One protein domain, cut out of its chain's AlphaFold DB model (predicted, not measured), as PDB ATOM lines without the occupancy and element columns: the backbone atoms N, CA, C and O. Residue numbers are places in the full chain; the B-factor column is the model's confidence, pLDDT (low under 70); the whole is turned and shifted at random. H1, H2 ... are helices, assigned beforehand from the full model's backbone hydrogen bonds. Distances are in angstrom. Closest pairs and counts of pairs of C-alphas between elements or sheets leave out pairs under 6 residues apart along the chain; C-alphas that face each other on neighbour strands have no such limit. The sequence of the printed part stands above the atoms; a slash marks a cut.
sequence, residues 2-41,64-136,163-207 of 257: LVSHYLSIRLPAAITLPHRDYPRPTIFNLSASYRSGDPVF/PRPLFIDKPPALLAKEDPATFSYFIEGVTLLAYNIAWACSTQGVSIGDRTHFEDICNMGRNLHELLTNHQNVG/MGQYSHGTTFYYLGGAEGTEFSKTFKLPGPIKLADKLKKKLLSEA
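AT A GLANCE: This is residues 2 to 41, 64 to 136 and 163 to 207 of the 257 residues of an uncharacterized protein of Fusarium oxysporum (UniProt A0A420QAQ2). One long helix, H3, runs through the middle as a core, with shorter helices packed on it: H2 folds back on it as a hairpin, H5 is side by side with its residues 95 to 102, H7 crosses it steeply, and H4 packs on residues 92 to 99. Long loops, residues 7 to 41, lie on another side, with two short strand-like pairings; H6 is near H3 without touching it. The printed part has 158 residues with seven named helices, H1 to H7 in order along the chain, and no named strand. The class is all helix, with 80 residues in named helices. The whole is compact, with a radius of gyration of the C-alphas of 16.6 A and spans of 51 by 36 by 28 A.

IN THESE COORDINATES: Begin at C-alpha 2, at (-13.701, -14.221, 46.263), where H1, residues 2 to 6, starts. Past the long loops and the first cut you reach H2, residues 73 to 79, 10.0 A long. H3, residues 81 to 104, starts at C-alpha 81, at (2.371, -6.806, 20.074), and is 34.6 A long. H4 is residues 115 to 119, and H5, residues 121 to 136, is 24.0 A long. After the second cut come H6, residues 178 to 186, 12.4 A long, and H7, residues 192 to 205, 19.7 A long, which ends at C-alpha 205, at (-7.621, 4.829, 18.230).

HOW THE PARTS SIT: Start from H3, the hub, which touches four helices. H7 touches its residues 85 to 96 at a steep tilt of 60 degrees, opposite ways; the closest C-alphas, of Glu 89 and Ala 196, are 5.3 A apart. H5, with residues 121 to 128, touches H3 at a shallow tilt of 16 degrees, the same way, closest at the C-alphas of Ala 95 and Met 121, 5.8 A. H2 and H3 form a helical hairpin at 31 degrees, closest at the C-alphas of Ala 77 and Phe 84, 5.4 A. H4 touches H3 at the C-alphas of Ala 95 and Cys 119, 5.4 A. H1 is close to H3 but not clearly touching, with the C-alphas of Ser 4 and Ala 101 7.3 A apart. H6 and H7 are apart. In H1, H3, H4, H6 and H7 every O i to N i+4 pair is within hydrogen-bond range; H2 has 2 of 3 and H5 7 of 12.

THE WHOLE: The farthest C-alphas, of Glu 79 and Phe 172, are 51.6 A apart. Residues 42 to 63 and 137 to 162 are not printed; the C-alpha gaps are 8.7 A and 9.9 A. Of the links printed whole, none is long. The pLDDT is under 70 at residues 36 to 41, 132 to 136, 163 and 207.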
ATOM      1  N   LEU A   2     -13.024 -14.212  44.953       73.56
ATOM      2  CA  LEU A   2     -13.701 -14.221  46.263       73.56
ATOM      3  C   LEU A   2     -15.229 -14.087  46.137       73.56
ATOM      4  O   LEU A   2     -15.959 -14.878  46.716       73.56
ATOM      5  N   VAL A   3     -15.704 -13.151  45.307       82.44
ATOM      6  CA  VAL A   3     -17.145 -12.941  45.076       82.44
ATOM      7  C   VAL A   3     -17.792 -14.149  44.396       82.44
ATOM      8  O   VAL A   3     -18.792 -14.654  44.881       82.44
ATOM      9  N   SER A   4     -17.210 -14.667  43.310       85.94
ATOM     10  CA  SER A   4     -17.761 -15.839  42.613       85.94
ATOM     11  C   SER A   4     -17.760 -17.095  43.487       85.94
ATOM     12  O   SER A   4     -18.714 -17.861  43.447       85.94
ATOM     13  N   HIS A   5     -16.730 -17.281  44.316       86.62
ATOM     14  CA  HIS A   5     -16.681 -18.358  45.301       86.62
ATOM     15  C   HIS A   5     -17.747 -18.177  46.390       86.62
ATOM     16  O   HIS A   5     -18.461 -19.123  46.698       86.62
ATOM     17  N   TYR A   6     -17.906 -16.965  46.932       87.50
ATOM     18  CA  TYR A   6     -18.937 -16.655  47.929       87.50
ATOM     19  C   TYR A   6     -20.352 -16.893  47.387       87.50
ATOM     20  O   TYR A   6     -21.178 -17.518  48.042       87.50
ATOM     21  N   LEU A   7     -20.604 -16.481  46.145       87.81
ATOM     22  CA  LEU A   7     -21.861 -16.734  45.439       87.81
ATOM     23  C   LEU A   7     -22.004 -18.184  44.958       87.81
ATOM     24  O   LEU A   7     -23.045 -18.558  44.420       87.81
ATOM     25  N   SER A   8     -20.971 -19.011  45.134       90.88
ATOM     26  CA  SER A   8     -20.894 -20.377  44.614       90.88
ATOM     27  C   SER A   8     -21.224 -20.451  43.115       90.88
ATOM     28  O   SER A   8     -21.924 -21.350  42.654       90.88
ATOM     29  N   ILE A   9     -20.738 -19.488  42.325       92.00
ATOM     30  CA  ILE A   9     -20.882 -19.458  40.865       92.00
ATOM     31  C   ILE A   9     -19.563 -19.812  40.181       92.00
ATOM     32  O   ILE A   9     -18.502 -19.246  40.453       92.00
ATOM     33  N   ARG A  10     -19.637 -20.735  39.225       92.44
ATOM     34  CA  ARG A  10     -18.553 -21.013  38.292       92.44
ATOM     35  C   ARG A  10     -18.594 -20.005  37.149       92.44
ATOM     36  O   ARG A  10     -19.635 -19.805  36.525       92.44
ATOM     37  N   LEU A  11     -17.459 -19.365  36.891       94.00
ATOM     38  CA  LEU A  11     -17.297 -18.405  35.799       94.00
ATOM     39  C   LEU A  11     -17.008 -19.135  34.475       94.00
ATOM     40  O   LEU A  11     -16.366 -20.181  34.532       94.00
ATOM     41  N   PRO A  12     -17.396 -18.615  33.297       94.00
ATOM     42  CA  PRO A  12     -17.103 -19.244  32.008       94.00
ATOM     43  C   PRO A  12     -15.603 -19.394  31.736       94.00
ATOM     44  O   PRO A  12     -15.157 -20.453  31.299       94.00
ATOM     45  N   ALA A  13     -14.822 -18.354  32.033       94.12
ATOM     46  CA  ALA A  13     -13.371 -18.360  31.930       94.12
ATOM     47  C   ALA A  13     -12.730 -18.563  33.315       94.12
ATOM     48  O   ALA A  13     -12.982 -17.799  34.248       94.12
ATOM     49  N   ALA A  14     -11.894 -19.586  33.476       92.38
ATOM     50  CA  ALA A  14     -11.243 -19.886  34.749       92.38
ATOM     51  C   ALA A  14     -10.150 -18.851  35.057       92.38
ATOM     52  O   ALA A  14      -9.312 -18.564  34.204       92.38
ATOM     53  N   ILE A  15     -10.148 -18.312  36.279       92.50
ATOM     54  CA  ILE A  15      -9.157 -17.333  36.746       92.50
ATOM     55  C   ILE A  15      -8.206 -18.016  37.726       92.50
ATOM     56  O   ILE A  15      -8.650 -18.538  38.749       92.50
ATOM     57  N   THR A  16      -6.910 -17.932  37.448       90.19
ATOM     58  CA  THR A  16      -5.845 -18.281  38.387       90.19
ATOM     59  C   THR A  16      -5.533 -17.058  39.237       90.19
ATOM     60  O   THR A  16      -5.107 -16.019  38.724       90.19
ATOM     61  N   LEU A  17      -5.764 -17.170  40.544       87.44
ATOM     62  CA  LEU A  17      -5.408 -16.124  41.497       87.44
ATOM     63  C   LEU A  17      -3.908 -16.139  41.809       87.44
ATOM     64  O   LEU A  17      -3.281 -17.193  41.708       87.44
ATOM     65  N   PRO A  18      -3.351 -15.005  42.265       89.81
ATOM     66  CA  PRO A  18      -2.022 -14.981  42.850       89.81
ATOM     67  C   PRO A  18      -1.909 -15.982  44.008       89.81
ATOM     68  O   PRO A  18      -2.691 -15.929  44.957       89.81
ATOM     69  N   HIS A  19      -0.923 -16.871  43.940       86.38
ATOM     70  CA  HIS A  19      -0.513 -17.748  45.037       86.38
ATOM     71  C   HIS A  19       1.017 -17.823  45.103       86.38
ATOM     72  O   HIS A  19       1.709 -17.283  44.241       86.38
ATOM     73  N   ARG A  20       1.560 -18.476  46.138       83.31
ATOM     74  CA  ARG A  20       3.006 -18.506  46.435       83.31
ATOM     75  C   ARG A  20       3.878 -18.863  45.225       83.31
ATOM     76  O   ARG A  20       4.890 -18.211  44.998       83.31
ATOM     77  N   ASP A  21       3.458 -19.852  44.445       79.19
ATOM     78  CA  ASP A  21       4.219 -20.360  43.296       79.19
ATOM     79  C   ASP A  21       3.840 -19.674  41.973       79.19
ATOM     80  O   ASP A  21       4.456 -19.926  40.936       79.19
ATOM     81  N   TYR A  22       2.832 -18.794  41.998       80.50
ATOM     82  CA  TYR A  22       2.355 -18.058  40.836       80.50
ATOM     83  C   TYR A  22       1.755 -16.696  41.239       80.50
ATOM     84  O   TYR A  22       0.545 -16.567  41.427       80.50
ATOM     85  N   PRO A  23       2.582 -15.646  41.385       86.94
ATOM     86  CA  PRO A  23       2.144 -14.362  41.942       86.94
ATOM     87  C   PRO A  23       1.337 -13.501  40.961       86.94
ATOM     88  O   PRO A  23       0.760 -12.487  41.345       86.94
ATOM     89  N   ARG A  24       1.323 -13.859  39.676       88.81
ATOM     90  CA  ARG A  24       0.766 -13.031  38.607       88.81
ATOM     91  C   ARG A  24      -0.580 -13.611  38.152       88.81
ATOM     92  O   ARG A  24      -0.607 -14.754  37.711       88.81
ATOM     93  N   PRO A  25      -1.696 -12.864  38.231       91.94
ATOM     94  CA  PRO A  25      -3.012 -13.405  37.908       91.94
ATOM     95  C   PRO A  25      -3.151 -13.704  36.412       91.94
ATOM     96  O   PRO A  25      -2.710 -12.921  35.562       91.94
ATOM     97  N   THR A  26      -3.824 -14.808  36.090       92.94
ATOM     98  CA  THR A  26      -4.137 -15.186  34.706       92.94
ATOM     99  C   THR A  26      -5.559 -15.683  34.539       92.94
ATOM    100  O   THR A  26      -6.240 -16.031  35.500       92.94
ATOM    101  N   ILE A  27      -6.014 -15.713  33.291       93.94
ATOM    102  CA  ILE A  27      -7.322 -16.222  32.902       93.94
ATOM    103  C   ILE A  27      -7.188 -17.164  31.706       93.94
ATOM    104  O   ILE A  27      -6.433 -16.904  30.767       93.94
ATOM    105  N   PHE A  28      -7.896 -18.287  31.737       92.75
ATOM    106  CA  PHE A  28      -7.950 -19.228  30.624       92.75
ATOM    107  C   PHE A  28      -9.005 -18.804  29.606       92.75
ATOM    108  O   PHE A  28     -10.020 -18.202  29.951       92.75
ATOM    109  N   ASN A  29      -8.795 -19.163  28.340       92.25
ATOM    110  CA  ASN A  29      -9.854 -19.032  27.343       92.25
ATOM    111  C   ASN A  29     -11.045 -19.951  27.691       92.25
ATOM    112  O   ASN A  29     -10.919 -20.894  28.479       92.25
ATOM    113  N   LEU A  30     -12.207 -19.693  27.086       91.56
ATOM    114  CA  LEU A  30     -13.431 -20.450  27.378       91.56
ATOM    115  C   LEU A  30     -13.254 -21.965  27.158       91.56
ATOM    116  O   LEU A  30     -13.677 -22.761  27.987       91.56
ATOM    117  N   SER A  31     -12.569 -22.369  26.084       89.38
ATOM    118  CA  SER A  31     -12.405 -23.782  25.704       89.38
ATOM    119  C   SER A  31     -11.452 -24.579  26.604       89.38
ATOM    120  O   SER A  31     -11.538 -25.809  26.662       89.38
ATOM    121  N   ALA A  32     -10.512 -23.902  27.263       88.62
ATOM    122  CA  ALA A  32      -9.515 -24.510  28.140       88.62
ATOM    123  C   ALA A  32      -9.844 -24.378  29.622       88.62
ATOM    124  O   ALA A  32      -9.200 -25.013  30.456       88.62
ATOM    125  N   SER A  33     -10.839 -23.562  29.951       89.94
ATOM    126  CA  SER A  33     -11.262 -23.350  31.323       89.94
ATOM    127  C   SER A  33     -11.729 -24.661  31.952       89.94
ATOM    128  O   SER A  33     -12.584 -25.354  31.407       89.94
ATOM    129  N   TYR A  34     -11.168 -24.979  33.122       87.31
ATOM    130  CA  TYR A  34     -11.484 -26.166  33.927       87.31
ATOM    131  C   TYR A  34     -11.270 -27.522  33.240       87.31
ATOM    132  O   TYR A  34     -11.913 -28.507  33.612       87.31
ATOM    133  N   ARG A  35     -10.400 -27.596  32.230       83.50
ATOM    134  CA  ARG A  35      -9.945 -28.893  31.730       83.50
ATOM    135  C   ARG A  35      -9.141 -29.604  32.820       83.50
ATOM    136  O   ARG A  35      -8.314 -28.977  33.474       83.50
ATOM    137  N   SER A  36      -9.382 -30.904  32.985       57.06
ATOM    138  CA  SER A  36      -8.618 -31.780  33.878       57.06
ATOM    139  C   SER A  36      -7.226 -32.020  33.292       57.06
ATOM    140  O   SER A  36      -6.985 -33.002  32.601       57.06
ATOM    141  N   GLY A  37      -6.329 -31.069  33.496       60.59
ATOM    142  CA  GLY A  37      -4.914 -31.162  33.171       60.59
ATOM    143  C   GLY A  37      -4.204 -30.080  33.959       60.59
ATOM    144  O   GLY A  37      -4.709 -28.956  34.018       60.59
ATOM    145  N   ASP A  38      -3.093 -30.425  34.608       54.88
ATOM    146  CA  ASP A  38      -2.384 -29.454  35.432       54.88
ATOM    147  C   ASP A  38      -1.997 -28.245  34.571       54.88
ATOM    148  O   ASP A  38      -1.364 -28.401  33.517       54.88
ATOM    149  N   PRO A  39      -2.412 -27.029  34.961       60.75
ATOM    150  CA  PRO A  39      -1.989 -25.833  34.265       60.75
ATOM    151  C   PRO A  39      -0.470 -25.724  34.397       60.75
ATOM    152  O   PRO A  39       0.048 -25.474  35.479       60.75
ATOM    153  N   VAL A  40       0.254 -25.922  33.291       59.47
ATOM    154  CA  VAL A  40       1.714 -25.770  33.275       59.47
ATOM    155  C   VAL A  40       2.034 -24.302  33.538       59.47
ATOM    156  O   VAL A  40       1.930 -23.448  32.651       59.47
ATOM    157  N   PHE A  41       2.380 -23.992  34.785       58.75
ATOM    158  CA  PHE A  41       2.781 -22.652  35.173       58.75
ATOM    159  C   PHE A  41       4.234 -22.407  34.748       58.75
ATOM    160  O   PHE A  41       5.082 -23.283  34.920       58.75
ATOM    161  N   PRO A  64      -2.361 -19.570  29.392       89.25
ATOM    162  CA  PRO A  64      -3.094 -18.610  30.214       89.25
ATOM    163  C   PRO A  64      -2.858 -17.169  29.732       89.25
ATOM    164  O   PRO A  64      -1.748 -16.823  29.320       89.25
ATOM    165  N   ARG A  65      -3.890 -16.323  29.776       92.88
ATOM    166  CA  ARG A  65      -3.803 -14.898  29.425       92.88
ATOM    167  C   ARG A  65      -3.447 -14.076  30.662       92.88
ATOM    168  O   ARG A  65      -4.093 -14.268  31.693       92.88
ATOM    169  N   PRO A  66      -2.447 -13.184  30.600       93.50
ATOM    170  CA  PRO A  66      -2.105 -12.327  31.726       93.50
ATOM    171  C   PRO A  66      -3.214 -11.308  31.990       93.50
ATOM    172  O   PRO A  66      -3.772 -10.735  31.059       93.50
ATOM    173  N   LEU A  67      -3.505 -11.068  33.269       93.75
ATOM    174  CA  LEU A  67      -4.390  -9.988  33.727       93.75
ATOM    175  C   LEU A  67      -3.608  -8.786  34.281       93.75
ATOM    176  O   LEU A  67      -4.160  -7.944  34.981       93.75
ATOM    177  N   PHE A  68      -2.314  -8.714  33.985       92.00
ATOM    178  CA  PHE A  68      -1.425  -7.638  34.399       92.00
ATOM    179  C   PHE A  68      -0.520  -7.256  33.220       92.00
ATOM    180  O   PHE A  68      -0.240  -8.082  32.347       92.00
ATOM    181  N   ILE A  69      -0.028  -6.021  33.238       92.56
ATOM    182  CA  ILE A  69       1.021  -5.517  32.350       92.56
ATOM    183  C   ILE A  69       1.979  -4.665  33.174       92.56
ATOM    184  O   ILE A  69       1.551  -3.964  34.086       92.56
ATOM    185  N   ASP A  70       3.265  -4.721  32.837       89.62
ATOM    186  CA  ASP A  70       4.307  -3.953  33.535       89.62
ATOM    187  C   ASP A  70       4.585  -2.599  32.843       89.62
ATOM    188  O   ASP A  70       5.347  -1.777  33.345       89.62
ATOM    189  N   LYS A  71       3.975  -2.359  31.673       89.75
ATOM    190  CA  LYS A  71       4.150  -1.155  30.850       89.75
ATOM    191  C   LYS A  71       2.795  -0.610  30.396       89.75
ATOM    192  O   LYS A  71       1.861  -1.399  30.252       89.75
ATOM    193  N   PRO A  72       2.679   0.697  30.100       90.06
ATOM    194  CA  PRO A  72       1.464   1.265  29.530       90.06
ATOM    195  C   PRO A  72       1.047   0.552  28.227       90.06
ATOM    196  O   PRO A  72       1.921   0.237  27.409       90.06
ATOM    197  N   PRO A  73      -0.262   0.347  27.977       86.94
ATOM    198  CA  PRO A  73      -0.752  -0.407  26.821       86.94
ATOM    199  C   PRO A  73      -0.226   0.094  25.468       86.94
ATOM    200  O   PRO A  73       0.139  -0.713  24.618       86.94
ATOM    201  N   ALA A  74      -0.137   1.416  25.277       87.25
ATOM    202  CA  ALA A  74       0.322   2.019  24.024       87.25
ATOM    203  C   ALA A  74       1.807   1.743  23.726       87.25
ATOM    204  O   ALA A  74       2.179   1.539  22.569       87.25
ATOM    205  N   LEU A  75       2.652   1.712  24.762       89.75
ATOM    206  CA  LEU A  75       4.068   1.363  24.630       89.75
ATOM    207  C   LEU A  75       4.218  -0.138  24.359       89.75
ATOM    208  O   LEU A  75       4.906  -0.540  23.422       89.75
ATOM    209  N   LEU A  76       3.500  -0.958  25.131       91.25
ATOM    210  CA  LEU A  76       3.519  -2.411  24.994       91.25
ATOM    211  C   LEU A  76       3.063  -2.862  23.601       91.25
ATOM    212  O   LEU A  76       3.651  -3.774  23.033       91.25
ATOM    213  N   ALA A  77       2.064  -2.194  23.018       91.81
ATOM    214  CA  ALA A  77       1.581  -2.497  21.674       91.81
ATOM    215  C   ALA A  77       2.651  -2.322  20.580       91.81
ATOM    216  O   ALA A  77       2.562  -2.996  19.555       91.81
ATOM    217  N   LYS A  78       3.639  -1.437  20.782       91.00
ATOM    218  CA  LYS A  78       4.749  -1.207  19.842       91.00
ATOM    219  C   LYS A  78       5.918  -2.163  20.083       91.00
ATOM    220  O   LYS A  78       6.501  -2.655  19.125       91.00
ATOM    221  N   GLU A  79       6.262  -2.405  21.346       93.69
ATOM    222  CA  GLU A  79       7.430  -3.210  21.728       93.69
ATOM    223  C   GLU A  79       7.173  -4.719  21.661       93.69
ATOM    224  O   GLU A  79       8.017  -5.471  21.180       93.69
ATOM    225  N   ASP A  80       6.010  -5.165  22.140       93.00
ATOM    226  CA  ASP A  80       5.604  -6.570  22.154       93.00
ATOM    227  C   ASP A  80       4.102  -6.704  21.829       93.00
ATOM    228  O   ASP A  80       3.246  -6.854  22.718       93.00
ATOM    229  N   PRO A  81       3.753  -6.687  20.528       92.06
ATOM    230  CA  PRO A  81       2.371  -6.806  20.074       92.06
ATOM    231  C   PRO A  81       1.701  -8.123  20.491       92.06
ATOM    232  O   PRO A  81       0.467  -8.186  20.583       92.06
ATOM    233  N   ALA A  82       2.485  -9.183  20.722       91.75
ATOM    234  CA  ALA A  82       1.973 -10.492  21.104       91.75
ATOM    235  C   ALA A  82       1.500 -10.478  22.561       91.75
ATOM    236  O   ALA A  82       0.354 -10.843  22.832       91.75
ATOM    237  N   THR A  83       2.334  -9.996  23.487       91.88
ATOM    238  CA  THR A  83       1.952  -9.845  24.901       91.88
ATOM    239  C   THR A  83       0.807  -8.855  25.066       91.88
ATOM    240  O   THR A  83      -0.138  -9.142  25.802       91.88
ATOM    241  N   PHE A  84       0.820  -7.744  24.322       94.44
ATOM    242  CA  PHE A  84      -0.310  -6.817  24.280       94.44
ATOM    243  C   PHE A  84      -1.608  -7.520  23.859       94.44
ATOM    244  O   PHE A  84      -2.618  -7.420  24.552       94.44
ATOM    245  N   SER A  85      -1.591  -8.288  22.764       93.75
ATOM    246  CA  SER A  85      -2.792  -8.981  22.277       93.75
ATOM    247  C   SER A  85      -3.305 -10.028  23.277       93.75
ATOM    248  O   SER A  85      -4.511 -10.114  23.500       93.75
ATOM    249  N   TYR A  86      -2.405 -10.768  23.938       93.62
ATOM    250  CA  TYR A  86      -2.781 -11.708  24.998       93.62
ATOM    251  C   TYR A  86      -3.389 -11.017  26.221       93.62
ATOM    252  O   TYR A  86      -4.333 -11.547  26.804       93.62
ATOM    253  N   PHE A  87      -2.872  -9.849  26.606       95.12
ATOM    254  CA  PHE A  87      -3.443  -9.054  27.688       95.12
ATOM    255  C   PHE A  87      -4.846  -8.548  27.334       95.12
ATOM    256  O   PHE A  87      -5.764  -8.713  28.132       95.12
ATOM    257  N   ILE A  88      -5.042  -8.007  26.126       96.06
ATOM    258  CA  ILE A  88      -6.365  -7.553  25.670       96.06
ATOM    259  C   ILE A  88      -7.378  -8.702  25.678       96.06
ATOM    260  O   ILE A  88      -8.489  -8.526  26.174       96.06
ATOM    261  N   GLU A  89      -6.995  -9.890  25.207       95.38
ATOM    262  CA  GLU A  89      -7.847 -11.082  25.306       95.38
ATOM    263  C   GLU A  89      -8.149 -11.457  26.768       95.38
ATOM    264  O   GLU A  89      -9.275 -11.821  27.099       95.38
ATOM    265  N   GLY A  90      -7.168 -11.336  27.667       95.62
ATOM    266  CA  GLY A  90      -7.373 -11.539  29.101       95.62
ATOM    267  C   GLY A  90      -8.406 -10.573  29.691       95.62
ATOM    268  O   GLY A  90      -9.325 -10.999  30.392       95.62
ATOM    269  N   VAL A  91      -8.304  -9.284  29.360       96.56
ATOM    270  CA  VAL A  91      -9.246  -8.246  29.808       96.56
ATOM    271  C   VAL A  91     -10.655  -8.504  29.273       96.56
ATOM    272  O   VAL A  91     -11.628  -8.361  30.014       96.56
ATOM    273  N   THR A  92     -10.808  -8.940  28.019       96.75
ATOM    274  CA  THR A  92     -12.145  -9.232  27.480       96.75
ATOM    275  C   THR A  92     -12.763 -10.492  28.064       96.75
ATOM    276  O   THR A  92     -13.969 -10.513  28.303       96.75
ATOM    277  N   LEU A  93     -11.966 -11.518  28.371       96.56
ATOM    278  CA  LEU A  93     -12.430 -12.687  29.125       96.56
ATOM    279  C   LEU A  93     -12.861 -12.303  30.549       96.56
ATOM    280  O   LEU A  93     -13.842 -12.844  31.062       96.56
ATOM    281  N   LEU A  94     -12.178 -11.343  31.178       96.62
ATOM    282  CA  LEU A  94     -12.585 -10.815  32.480       96.62
ATOM    283  C   LEU A  94     -13.930 -10.081  32.393       96.62
ATOM    284  O   LEU A  94     -14.819 -10.352  33.200       96.62
ATOM    285  N   ALA A  95     -14.112  -9.221  31.388       96.75
ATOM    286  CA  ALA A  95     -15.391  -8.559  31.138       96.75
ATOM    287  C   ALA A  95     -16.521  -9.574  30.898       96.75
ATOM    288  O   ALA A  95     -17.597  -9.461  31.483       96.75
ATOM    289  N   TYR A  96     -16.245 -10.625  30.120       95.94
ATOM    290  CA  TYR A  96     -17.171 -11.732  29.875       95.94
ATOM    291  C   TYR A  96     -17.606 -12.418  31.180       95.94
ATOM    292  O   TYR A  96     -18.793 -12.658  31.404       95.94
ATOM    293  N   ASN A  97     -16.652 -12.705  32.069       95.94
ATOM    294  CA  ASN A  97     -16.925 -13.296  33.378       95.94
ATOM    295  C   ASN A  97     -17.776 -12.392  34.273       95.94
ATOM    296  O   ASN A  97     -18.649 -12.890  34.980       95.94
ATOM    297  N   ILE A  98     -17.525 -11.082  34.263       95.69
ATOM    298  CA  ILE A  98     -18.306 -10.112  35.040       95.69
ATOM    299  C   ILE A  98     -19.735 -10.044  34.507       95.69
ATOM    300  O   ILE A  98     -20.679 -10.131  35.288       95.69
ATOM    301  N   ALA A  99     -19.902  -9.962  33.187       95.56
ATOM    302  CA  ALA A  99     -21.206  -9.963  32.537       95.56
ATOM    303  C   ALA A  99     -22.023 -11.224  32.868       95.56
ATOM    304  O   ALA A  99     -23.218 -11.141  33.174       95.56
ATOM    305  N   TRP A 100     -21.363 -12.387  32.862       94.50
ATOM    306  CA  TRP A 100     -21.941 -13.645  33.326       94.50
ATOM    307  C   TRP A 100     -22.359 -13.573  34.794       94.50
ATOM    308  O   TRP A 100     -23.511 -13.856  35.112       94.50
ATOM    309  N   ALA A 101     -21.450 -13.158  35.680       93.69
ATOM    310  CA  ALA A 101     -21.732 -13.055  37.106       93.69
ATOM    311  C   ALA A 101     -22.952 -12.158  37.362       93.69
ATOM    312  O   ALA A 101     -23.895 -12.606  38.006       93.69
ATOM    313  N   CYS A 102     -22.997 -10.965  36.765       92.44
ATOM    314  CA  CYS A 102     -24.139 -10.052  36.865       92.44
ATOM    315  C   CYS A 102     -25.441 -10.720  36.410       92.44
ATOM    316  O   CYS A 102     -26.417 -10.753  37.155       92.44
ATOM    317  N   SER A 103     -25.424 -11.349  35.234       92.12
ATOM    318  CA  SER A 103     -26.622 -11.979  34.672       92.12
ATOM    319  C   SER A 103     -27.115 -13.165  35.511       92.12
ATOM    320  O   SER A 103     -28.320 -13.344  35.646       92.12
ATOM    321  N   THR A 104     -26.215 -13.954  36.115       91.81
ATOM    322  CA  THR A 104     -26.608 -15.043  37.034       91.81
ATOM    323  C   THR A 104     -27.223 -14.544  38.344       91.81
ATOM    324  O   THR A 104     -27.934 -15.297  38.999       91.81
ATOM    325  N   GLN A 105     -26.963 -13.291  38.728       89.94
ATOM    326  CA  GLN A 105     -27.534 -12.654  39.922       89.94
ATOM    327  C   GLN A 105     -28.725 -11.737  39.584       89.94
ATOM    328  O   GLN A 105     -29.094 -10.863  40.370       89.94
ATOM    329  N   GLY A 106     -29.308 -11.890  38.391       87.19
ATOM    330  CA  GLY A 106     -30.469 -11.106  37.967       87.19
ATOM    331  C   GLY A 106     -30.179  -9.629  37.722       87.19
ATOM    332  O   GLY A 106     -31.089  -8.808  37.784       87.19
ATOM    333  N   VAL A 107     -28.920  -9.265  37.475       89.44
ATOM    334  CA  VAL A 107     -28.516  -7.896  37.139       89.44
ATOM    335  C   VAL A 107     -28.399  -7.782  35.623       89.44
ATOM    336  O   VAL A 107     -27.628  -8.508  34.989       89.44
ATOM    337  N   SER A 108     -29.172  -6.870  35.034       88.94
ATOM    338  CA  SER A 108     -29.071  -6.559  33.609       88.94
ATOM    339  C   SER A 108     -27.806  -5.754  33.336       88.94
ATOM    340  O   SER A 108     -27.581  -4.740  33.976       88.94
ATOM    341  N   ILE A 109     -27.017  -6.174  32.349       91.31
ATOM    342  CA  ILE A 109     -25.827  -5.437  31.897       91.31
ATOM    343  C   ILE A 109     -26.140  -4.443  30.767       91.31
ATOM    344  O   ILE A 109     -25.235  -3.805  30.247       91.31
ATOM    345  N   GLY A 110     -27.407  -4.297  30.363       89.94
ATOM    346  CA  GLY A 110     -27.798  -3.570  29.148       89.94
ATOM    347  C   GLY A 110     -27.886  -4.489  27.925       89.94
ATOM    348  O   GLY A 110     -28.324  -5.639  28.038       89.94
ATOM    349  N   ASP A 111     -27.486  -3.998  26.749       91.75
ATOM    350  CA  ASP A 111     -27.519  -4.780  25.514       91.75
ATOM    351  C   ASP A 111     -26.338  -5.763  25.453       91.75
ATOM    352  O   ASP A 111     -25.175  -5.404  25.272       91.75
ATOM    353  N   ARG A 112     -26.664  -7.056  25.531       91.31
ATOM    354  CA  ARG A 112     -25.717  -8.181  25.466       91.31
ATOM    355  C   ARG A 112     -24.977  -8.307  24.131       91.31
ATOM    356  O   ARG A 112     -24.076  -9.137  24.024       91.31
ATOM    357  N   THR A 113     -25.350  -7.544  23.109       92.12
ATOM    358  CA  THR A 113     -24.652  -7.480  21.819       92.12
ATOM    359  C   THR A 113     -23.724  -6.268  21.708       92.12
ATOM    360  O   THR A 113     -22.793  -6.273  20.888       92.12
ATOM    361  N   HIS A 114     -23.934  -5.256  22.552       93.81
ATOM    362  CA  HIS A 114     -23.204  -4.003  22.515       93.81
ATOM    363  C   HIS A 114     -21.899  -4.099  23.312       93.81
ATOM    364  O   HIS A 114     -21.841  -4.607  24.428       93.81
ATOM    365  N   PHE A 115     -20.807  -3.621  22.715       94.44
ATOM    366  CA  PHE A 115     -19.473  -3.764  23.302       94.44
ATOM    367  C   PHE A 115     -19.334  -2.982  24.613       94.44
ATOM    368  O   PHE A 115     -18.792  -3.523  25.573       94.44
ATOM    369  N   GLU A 116     -19.845  -1.749  24.664       94.56
ATOM    370  CA  GLU A 116     -19.717  -0.894  25.852       94.56
ATOM    371  C   GLU A 116     -20.428  -1.487  27.062       94.56
ATOM    372  O   GLU A 116     -19.882  -1.482  28.155       94.56
ATOM    373  N   ASP A 117     -21.606  -2.070  26.867       94.81
ATOM    374  CA  ASP A 117     -22.393  -2.650  27.955       94.81
ATOM    375  C   ASP A 117     -21.698  -3.865  28.575       94.81
ATOM    376  O   ASP A 117     -21.672  -4.036  29.792       94.81
ATOM    377  N   ILE A 118     -21.035  -4.675  27.750       95.38
ATOM    378  CA  ILE A 118     -20.265  -5.829  28.223       95.38
ATOM    379  C   ILE A 118     -18.953  -5.380  28.880       95.38
ATOM    380  O   ILE A 118     -18.575  -5.897  29.934       95.38
ATOM    381  N   CYS A 119     -18.233  -4.446  28.250       94.25
ATOM    382  CA  CYS A 119     -16.886  -4.048  28.657       94.25
ATOM    383  C   CYS A 119     -16.849  -2.948  29.725       94.25
ATOM    384  O   CYS A 119     -15.789  -2.746  30.322       94.25
ATOM    385  N   ASN A 120     -17.973  -2.306  30.050       94.56
ATOM    386  CA  ASN A 120     -18.089  -1.390  31.184       94.56
ATOM    387  C   ASN A 120     -18.182  -2.170  32.510       94.56
ATOM    388  O   ASN A 120     -19.187  -2.183  33.220       94.56
ATOM    389  N   MET A 121     -17.084  -2.862  32.830       95.25
ATOM    390  CA  MET A 121     -16.944  -3.752  33.982       95.25
ATOM    391  C   MET A 121     -17.237  -3.045  35.307       95.25
ATOM    392  O   MET A 121     -17.831  -3.647  36.197       95.25
ATOM    393  N   GLY A 122     -16.837  -1.774  35.430       94.12
ATOM    394  CA  GLY A 122     -17.085  -0.962  36.619       94.12
ATOM    395  C   GLY A 122     -18.576  -0.734  36.859       94.12
ATOM    396  O   GLY A 122     -19.048  -1.003  37.962       94.12
ATOM    397  N   ARG A 123     -19.329  -0.327  35.823       94.44
ATOM    398  CA  ARG A 123     -20.792  -0.171  35.894       94.44
ATOM    399  C   ARG A 123     -21.473  -1.485  36.268       94.44
ATOM    400  O   ARG A 123     -22.244  -1.516  37.219       94.44
ATOM    401  N   ASN A 124     -21.115  -2.572  35.585       94.19
ATOM    402  CA  ASN A 124     -21.703  -3.891  35.820       94.19
ATOM    403  C   ASN A 124     -21.469  -4.372  37.264       94.19
ATOM    404  O   ASN A 124     -22.392  -4.837  37.929       94.19
ATOM    405  N   LEU A 125     -20.249  -4.211  37.788       92.44
ATOM    406  CA  LEU A 125     -19.939  -4.550  39.181       92.44
ATOM    407  C   LEU A 125     -20.641  -3.624  40.180       92.44
ATOM    408  O   LEU A 125     -21.092  -4.091  41.221       92.44
ATOM    409  N   HIS A 126     -20.746  -2.331  39.882       91.81
ATOM    410  CA  HIS A 126     -21.452  -1.379  40.733       91.81
ATOM    411  C   HIS A 126     -22.943  -1.719  40.840       91.81
ATOM    412  O   HIS A 126     -23.480  -1.779  41.946       91.81
ATOM    413  N   GLU A 127     -23.605  -2.001  39.719       89.50
ATOM    414  CA  GLU A 127     -25.005  -2.444  39.689       89.50
ATOM    415  C   GLU A 127     -25.176  -3.777  40.428       89.50
ATOM    416  O   GLU A 127     -26.098  -3.932  41.230       89.50
ATOM    417  N   LEU A 128     -24.226  -4.704  40.266       87.62
ATOM    418  CA  LEU A 128     -24.176  -5.947  41.037       87.62
ATOM    419  C   LEU A 128     -24.009  -5.734  42.544       87.62
ATOM    420  O   LEU A 128     -24.394  -6.604  43.306       87.62
ATOM    421  N   LEU A 129     -23.465  -4.618  43.016       85.75
ATOM    422  CA  LEU A 129     -23.330  -4.357  44.453       85.75
ATOM    423  C   LEU A 129     -24.497  -3.539  45.014       85.75
ATOM    424  O   LEU A 129     -24.940  -3.773  46.135       85.75
ATOM    425  N   THR A 130     -25.010  -2.588  44.239       83.06
ATOM    426  CA  THR A 130     -26.019  -1.619  44.697       83.06
ATOM    427  C   THR A 130     -27.447  -2.116  44.542       83.06
ATOM    428  O   THR A 130     -28.250  -1.920  45.453       83.06
ATOM    429  N   ASN A 131     -27.761  -2.864  43.477       73.00
ATOM    430  CA  ASN A 131     -29.098  -3.449  43.306       73.00
ATOM    431  C   ASN A 131     -29.477  -4.394  44.458       73.00
ATOM    432  O   ASN A 131     -30.649  -4.601  44.754       73.00
ATOM    433  N   HIS A 132     -28.472  -4.908  45.158       65.62
ATOM    434  CA  HIS A 132     -28.609  -5.832  46.274       65.62
ATOM    435  C   HIS A 132     -29.096  -5.148  47.542       65.62
ATOM    436  O   HIS A 132     -29.882  -5.716  48.299       65.62
ATOM    437  N   GLN A 133     -28.651  -3.912  47.765       58.75
ATOM    438  CA  GLN A 133     -29.052  -3.136  48.932       58.75
ATOM    439  C   GLN A 133     -30.526  -2.725  48.852       58.75
ATOM    440  O   GLN A 133     -31.193  -2.631  49.879       58.75
ATOM    441  N   ASN A 134     -31.064  -2.585  47.640       54.53
ATOM    442  CA  ASN A 134     -32.446  -2.162  47.426       54.53
ATOM    443  C   ASN A 134     -33.477  -3.275  47.696       54.53
ATOM    444  O   ASN A 134     -34.623  -2.973  48.017       54.53
ATOM    445  N   VAL A 135     -33.092  -4.556  47.628       54.03
ATOM    446  CA  VAL A 135     -34.009  -5.685  47.894       54.03
ATOM    447  C   VAL A 135     -34.084  -6.036  49.387       54.03
ATOM    448  O   VAL A 135     -35.124  -6.494  49.863       54.03
ATOM    449  N   GLY A 136     -33.032  -5.744  50.163       47.28
ATOM    450  CA  GLY A 136     -33.008  -5.950  51.619       47.28
ATOM    451  C   GLY A 136     -33.967  -5.052  52.416       47.28
ATOM    452  O   GLY A 136     -34.275  -5.365  53.564       47.28
ATOM    453  N   MET A 163     -30.285 -11.186  44.384       68.94
ATOM    454  CA  MET A 163     -29.034 -11.867  44.719       68.94
ATOM    455  C   MET A 163     -29.305 -13.351  44.921       68.94
ATOM    456  O   MET A 163     -30.274 -13.718  45.591       68.94
ATOM    457  N   GLY A 164     -28.455 -14.203  44.369       70.75
ATOM    458  CA  GLY A 164     -28.636 -15.644  44.454       70.75
ATOM    459  C   GLY A 164     -29.734 -16.194  43.544       70.75
ATOM    460  O   GLY A 164     -30.192 -17.304  43.801       70.75
ATOM    461  N   GLN A 165     -30.144 -15.469  42.489       81.75
ATOM    462  CA  GLN A 165     -31.090 -15.996  41.493       81.75
ATOM    463  C   GLN A 165     -30.608 -17.315  40.888       81.75
ATOM    464  O   GLN A 165     -31.424 -18.202  40.672       81.75
ATOM    465  N   TYR A 166     -29.304 -17.452  40.634       88.62
ATOM    466  CA  TYR A 166     -28.695 -18.725  40.284       88.62
ATOM    467  C   TYR A 166     -27.346 -18.918  40.973       88.62
ATOM    468  O   TYR A 166     -26.518 -18.006  41.054       88.62
ATOM    469  N   SER A 167     -27.092 -20.147  41.415       90.62
ATOM    470  CA  SER A 167     -25.832 -20.555  42.031       90.62
ATOM    471  C   SER A 167     -25.574 -22.046  41.817       90.62
ATOM    472  O   SER A 167     -26.502 -22.835  41.697       90.62
ATOM    473  N   HIS A 168     -24.314 -22.478  41.784       90.62
ATOM    474  CA  HIS A 168     -23.979 -23.909  41.778       90.62
ATOM    475  C   HIS A 168     -24.042 -24.526  43.184       90.62
ATOM    476  O   HIS A 168     -24.015 -25.744  43.307       90.62
ATOM    477  N   GLY A 169     -24.103 -23.708  44.241       86.12
ATOM    478  CA  GLY A 169     -24.120 -24.179  45.631       86.12
ATOM    479  C   GLY A 169     -25.516 -24.310  46.246       86.12
ATOM    480  O   GLY A 169     -25.643 -24.826  47.351       86.12
ATOM    481  N   THR A 170     -26.565 -23.836  45.570       85.81
ATOM    482  CA  THR A 170     -27.934 -23.797  46.117       85.81
ATOM    483  C   THR A 170     -28.794 -24.943  45.601       85.81
ATOM    484  O   THR A 170     -28.726 -25.265  44.420       85.81
ATOM    485  N   THR A 171     -29.681 -25.486  46.439       83.94
ATOM    486  CA  THR A 171     -30.612 -26.564  46.054       83.94
ATOM    487  C   THR A 171     -31.750 -26.089  45.147       83.94
ATOM    488  O   THR A 171     -32.070 -26.760  44.173       83.94
ATOM    489  N   PHE A 172     -32.363 -24.939  45.449       80.56
ATOM    490  CA  PHE A 172     -33.560 -24.465  44.739       80.56
ATOM    491  C   PHE A 172     -33.238 -23.707  43.446       80.56
ATOM    492  O   PHE A 172     -33.923 -23.883  42.447       80.56
ATOM    493  N   TYR A 173     -32.161 -22.921  43.452       86.00
ATOM    494  CA  TYR A 173     -31.720 -22.088  42.330       86.00
ATOM    495  C   TYR A 173     -30.426 -22.619  41.702       86.00
ATOM    496  O   TYR A 173     -29.495 -21.878  41.377       86.00
ATOM    497  N   TYR A 174     -30.339 -23.947  41.589       90.56
ATOM    498  CA  TYR A 174     -29.145 -24.614  41.091       90.56
ATOM    499  C   TYR A 174     -28.893 -24.262  39.617       90.56
ATOM    500  O   TYR A 174     -29.695 -24.603  38.747       90.56
ATOM    501  N   LEU A 175     -27.752 -23.638  39.308       89.88
ATOM    502  CA  LEU A 175     -27.408 -23.238  37.937       89.88
ATOM    503  C   LEU A 175     -27.240 -24.452  37.000       89.88
ATOM    504  O   LEU A 175     -27.438 -24.334  35.795       89.88
ATOM    505  N   GLY A 176     -26.926 -25.632  37.543       88.88
ATOM    506  CA  GLY A 176     -26.911 -26.890  36.788       88.88
ATOM    507  C   GLY A 176     -28.274 -27.593  36.682       88.88
ATOM    508  O   GLY A 176     -28.339 -28.684  36.122       88.88
ATOM    509  N   GLY A 177     -29.344 -27.013  37.235       88.06
ATOM    510  CA  GLY A 177     -30.716 -27.509  37.109       88.06
ATOM    511  C   GLY A 177     -31.342 -27.161  35.755       88.06
ATOM    512  O   GLY A 177     -30.728 -26.493  34.928       88.06
ATOM    513  N   ALA A 178     -32.584 -27.590  35.518       90.69
ATOM    514  CA  ALA A 178     -33.264 -27.383  34.233       90.69
ATOM    515  C   ALA A 178     -33.288 -25.900  33.805       90.69
ATOM    516  O   ALA A 178     -32.748 -25.565  32.751       90.69
ATOM    517  N   GLU A 179     -33.796 -25.012  34.663       88.25
ATOM    518  CA  GLU A 179     -33.878 -23.566  34.400       88.25
ATOM    519  C   GLU A 179     -32.488 -22.927  34.236       88.25
ATOM    520  O   GLU A 179     -32.232 -22.210  33.271       88.25
ATOM    521  N   GLY A 180     -31.538 -23.251  35.120       88.19
ATOM    522  CA  GLY A 180     -30.173 -22.725  35.046       88.19
ATOM    523  C   GLY A 180     -29.418 -23.159  33.782       88.19
ATOM    524  O   GLY A 180     -28.674 -22.371  33.187       88.19
ATOM    525  N   THR A 181     -29.641 -24.389  33.307       90.12
ATOM    526  CA  THR A 181     -29.050 -24.867  32.047       90.12
ATOM    527  C   THR A 181     -29.688 -24.211  30.826       90.12
ATOM    528  O   THR A 181     -28.986 -23.933  29.852       90.12
ATOM    529  N   GLU A 182     -30.989 -23.922  30.861       91.19
ATOM    530  CA  GLU A 182     -31.682 -23.169  29.813       91.19
ATOM    531  C   GLU A 182     -31.198 -21.717  29.765       91.19
ATOM    532  O   GLU A 182     -30.843 -21.212  28.694       91.19
ATOM    533  N   PHE A 183     -31.071 -21.080  30.931       91.12
ATOM    534  CA  PHE A 183     -30.456 -19.767  31.070       91.12
ATOM    535  C   PHE A 183     -29.043 -19.762  30.475       91.12
ATOM    536  O   PHE A 183     -28.730 -18.922  29.634       91.12
ATOM    537  N   SER A 184     -28.211 -20.744  30.833       90.12
ATOM    538  CA  SER A 184     -26.832 -20.860  30.341       90.12
ATOM    539  C   SER A 184     -26.751 -21.014  28.817       90.12
ATOM    540  O   SER A 184     -25.836 -20.483  28.194       90.12
ATOM    541  N   LYS A 185     -27.710 -21.716  28.196       89.31
ATOM    542  CA  LYS A 185     -27.809 -21.870  26.729       89.31
ATOM    543  C   LYS A 185     -28.285 -20.593  26.034       89.31
ATOM    544  O   LYS A 185     -27.890 -20.315  24.897       89.31
ATOM    545  N   THR A 186     -29.160 -19.846  26.698       89.06
ATOM    546  CA  THR A 186     -29.755 -18.612  26.173       89.06
ATOM    547  C   THR A 186     -28.831 -17.413  26.373       89.06
ATOM    548  O   THR A 186     -28.855 -16.468  25.584       89.06
ATOM    549  N   PHE A 187     -27.958 -17.468  27.379       89.94
ATOM    550  CA  PHE A 187     -26.911 -16.486  27.591       89.94
ATOM    551  C   PHE A 187     -25.903 -16.535  26.441       89.94
ATOM    552  O   PHE A 187     -25.091 -17.450  26.314       89.94
ATOM    553  N   LYS A 188     -25.959 -15.518  25.581       89.25
ATOM    554  CA  LYS A 188     -25.056 -15.366  24.443       89.25
ATOM    555  C   LYS A 188     -24.482 -13.962  24.453       89.25
ATOM    556  O   LYS A 188     -25.218 -12.984  24.370       89.25
ATOM    557  N   LEU A 189     -23.161 -13.893  24.514       92.88
ATOM    558  CA  LEU A 189     -22.390 -12.686  24.246       92.88
ATOM    559  C   LEU A 189     -21.608 -12.873  22.940       92.88
ATOM    560  O   LEU A 189     -21.318 -14.015  22.554       92.88
ATOM    561  N   PRO A 190     -21.209 -11.781  22.266       94.19
ATOM    562  CA  PRO A 190     -20.206 -11.831  21.219       94.19
ATOM    563  C   PRO A 190     -18.975 -12.624  21.671       94.19
ATOM    564  O   PRO A 190     -18.547 -12.542  22.823       94.19
ATOM    565  N   GLY A 191     -18.398 -13.399  20.751       92.12
ATOM    566  CA  GLY A 191     -17.220 -14.209  21.054       92.12
ATOM    567  C   GLY A 191     -16.077 -13.352  21.627       92.12
ATOM    568  O   GLY A 191     -15.857 -12.251  21.111       92.12
ATOM    569  N   PRO A 192     -15.315 -13.841  22.626       92.06
ATOM    570  CA  PRO A 192     -14.258 -13.061  23.282       92.06
ATOM    571  C   PRO A 192     -13.236 -12.444  22.321       92.06
ATOM    572  O   PRO A 192     -12.772 -11.336  22.561       92.06
ATOM    573  N   ILE A 193     -12.947 -13.119  21.201       92.88
ATOM    574  CA  ILE A 193     -12.062 -12.618  20.138       92.88
ATOM    575  C   ILE A 193     -12.641 -11.353  19.490       92.88
ATOM    576  O   ILE A 193     -11.952 -10.348  19.383       92.88
ATOM    577  N   LYS A 194     -13.938 -11.349  19.147       95.12
ATOM    578  CA  LYS A 194     -14.601 -10.169  18.560       95.12
ATOM    579  C   LYS A 194     -14.602  -8.983  19.523       95.12
ATOM    580  O   LYS A 194     -14.479  -7.839  19.094       95.12
ATOM    581  N   LEU A 195     -14.772  -9.251  20.818       95.75
ATOM    582  CA  LEU A 195     -14.667  -8.224  21.853       95.75
ATOM    583  C   LEU A 195     -13.222  -7.723  21.975       95.75
ATOM    584  O   LEU A 195     -13.012  -6.517  22.059       95.75
ATOM    585  N   ALA A 196     -12.236  -8.624  21.933       95.56
ATOM    586  CA  ALA A 196     -10.816  -8.278  22.002       95.56
ATOM    587  C   ALA A 196     -10.395  -7.385  20.833       95.56
ATOM    588  O   ALA A 196      -9.732  -6.376  21.051       95.56
ATOM    589  N   ASP A 197     -10.849  -7.686  19.616       95.19
ATOM    590  CA  ASP A 197     -10.571  -6.868  18.435       95.19
ATOM    591  C   ASP A 197     -11.175  -5.463  18.556       95.19
ATOM    592  O   ASP A 197     -10.517  -4.470  18.239       95.19
ATOM    593  N   LYS A 198     -12.410  -5.351  19.069       95.38
ATOM    594  CA  LYS A 198     -13.051  -4.053  19.335       95.38
ATOM    595  C   LYS A 198     -12.307  -3.257  20.409       95.38
ATOM    596  O   LYS A 198     -12.051  -2.073  20.197       95.38
ATOM    597  N   LEU A 199     -11.923  -3.899  21.515       94.69
ATOM    598  CA  LEU A 199     -11.162  -3.264  22.595       94.69
ATOM    599  C   LEU A 199      -9.792  -2.793  22.099       94.69
ATOM    600  O   LEU A 199      -9.407  -1.649  22.324       94.69
ATOM    601  N   LYS A 200      -9.087  -3.649  21.355       94.00
ATOM    602  CA  LYS A 200      -7.811  -3.322  20.717       94.00
ATOM    603  C   LYS A 200      -7.948  -2.118  19.790       94.00
ATOM    604  O   LYS A 200      -7.139  -1.200  19.876       94.00
ATOM    605  N   LYS A 201      -8.977  -2.100  18.934       93.31
ATOM    606  CA  LYS A 201      -9.250  -0.973  18.035       93.31
ATOM    607  C   LYS A 201      -9.470   0.320  18.819       93.31
ATOM    608  O   LYS A 201      -8.845   1.314  18.473       93.31
ATOM    609  N   LYS A 202     -10.304   0.295  19.865       91.94
ATOM    610  CA  LYS A 202     -10.583   1.468  20.705       91.94
ATOM    611  C   LYS A 202      -9.327   2.025  21.370       91.94
ATOM    612  O   LYS A 202      -9.022   3.194  21.185       91.94
ATOM    613  N   LEU A 203      -8.557   1.175  22.047       89.31
ATOM    614  CA  LEU A 203      -7.341   1.600  22.748       89.31
ATOM    615  C   LEU A 203      -6.273   2.168  21.809       89.31
ATOM    616  O   LEU A 203      -5.542   3.075  22.189       89.31
ATOM    617  N   LEU A 204      -6.165   1.634  20.590       87.12
ATOM    618  CA  LEU A 204      -5.213   2.140  19.602       87.12
ATOM    619  C   LEU A 204      -5.720   3.398  18.884       87.12
ATOM    620  O   LEU A 204      -4.899   4.204  18.461       87.12
ATOM    621  N   SER A 205      -7.039   3.584  18.755       85.19
ATOM    622  CA  SER A 205      -7.621   4.829  18.230       85.19
ATOM    623  C   SER A 205      -7.639   5.967  19.251       85.19
ATOM    624  O   SER A 205      -7.672   7.123  18.858       85.19
ATOM    625  N   GLU A 206      -7.624   5.633  20.541       70.12
ATOM    626  CA  GLU A 206      -7.595   6.569  21.675       70.12
ATOM    627  C   GLU A 206      -6.161   6.809  22.182       70.12
ATOM    628  O   GLU A 206      -5.947   7.462  23.200       70.12
ATOM    629  N   ALA A 207      -5.150   6.280  21.477       59.84
ATOM    630  CA  ALA A 207      -3.760   6.598  21.764       59.84
ATOM    631  C   ALA A 207      -3.591   8.127  21.686       59.84
ATOM    632  O   ALA A 207      -3.987   8.702  20.670       59.84
TER     633      ALA A 207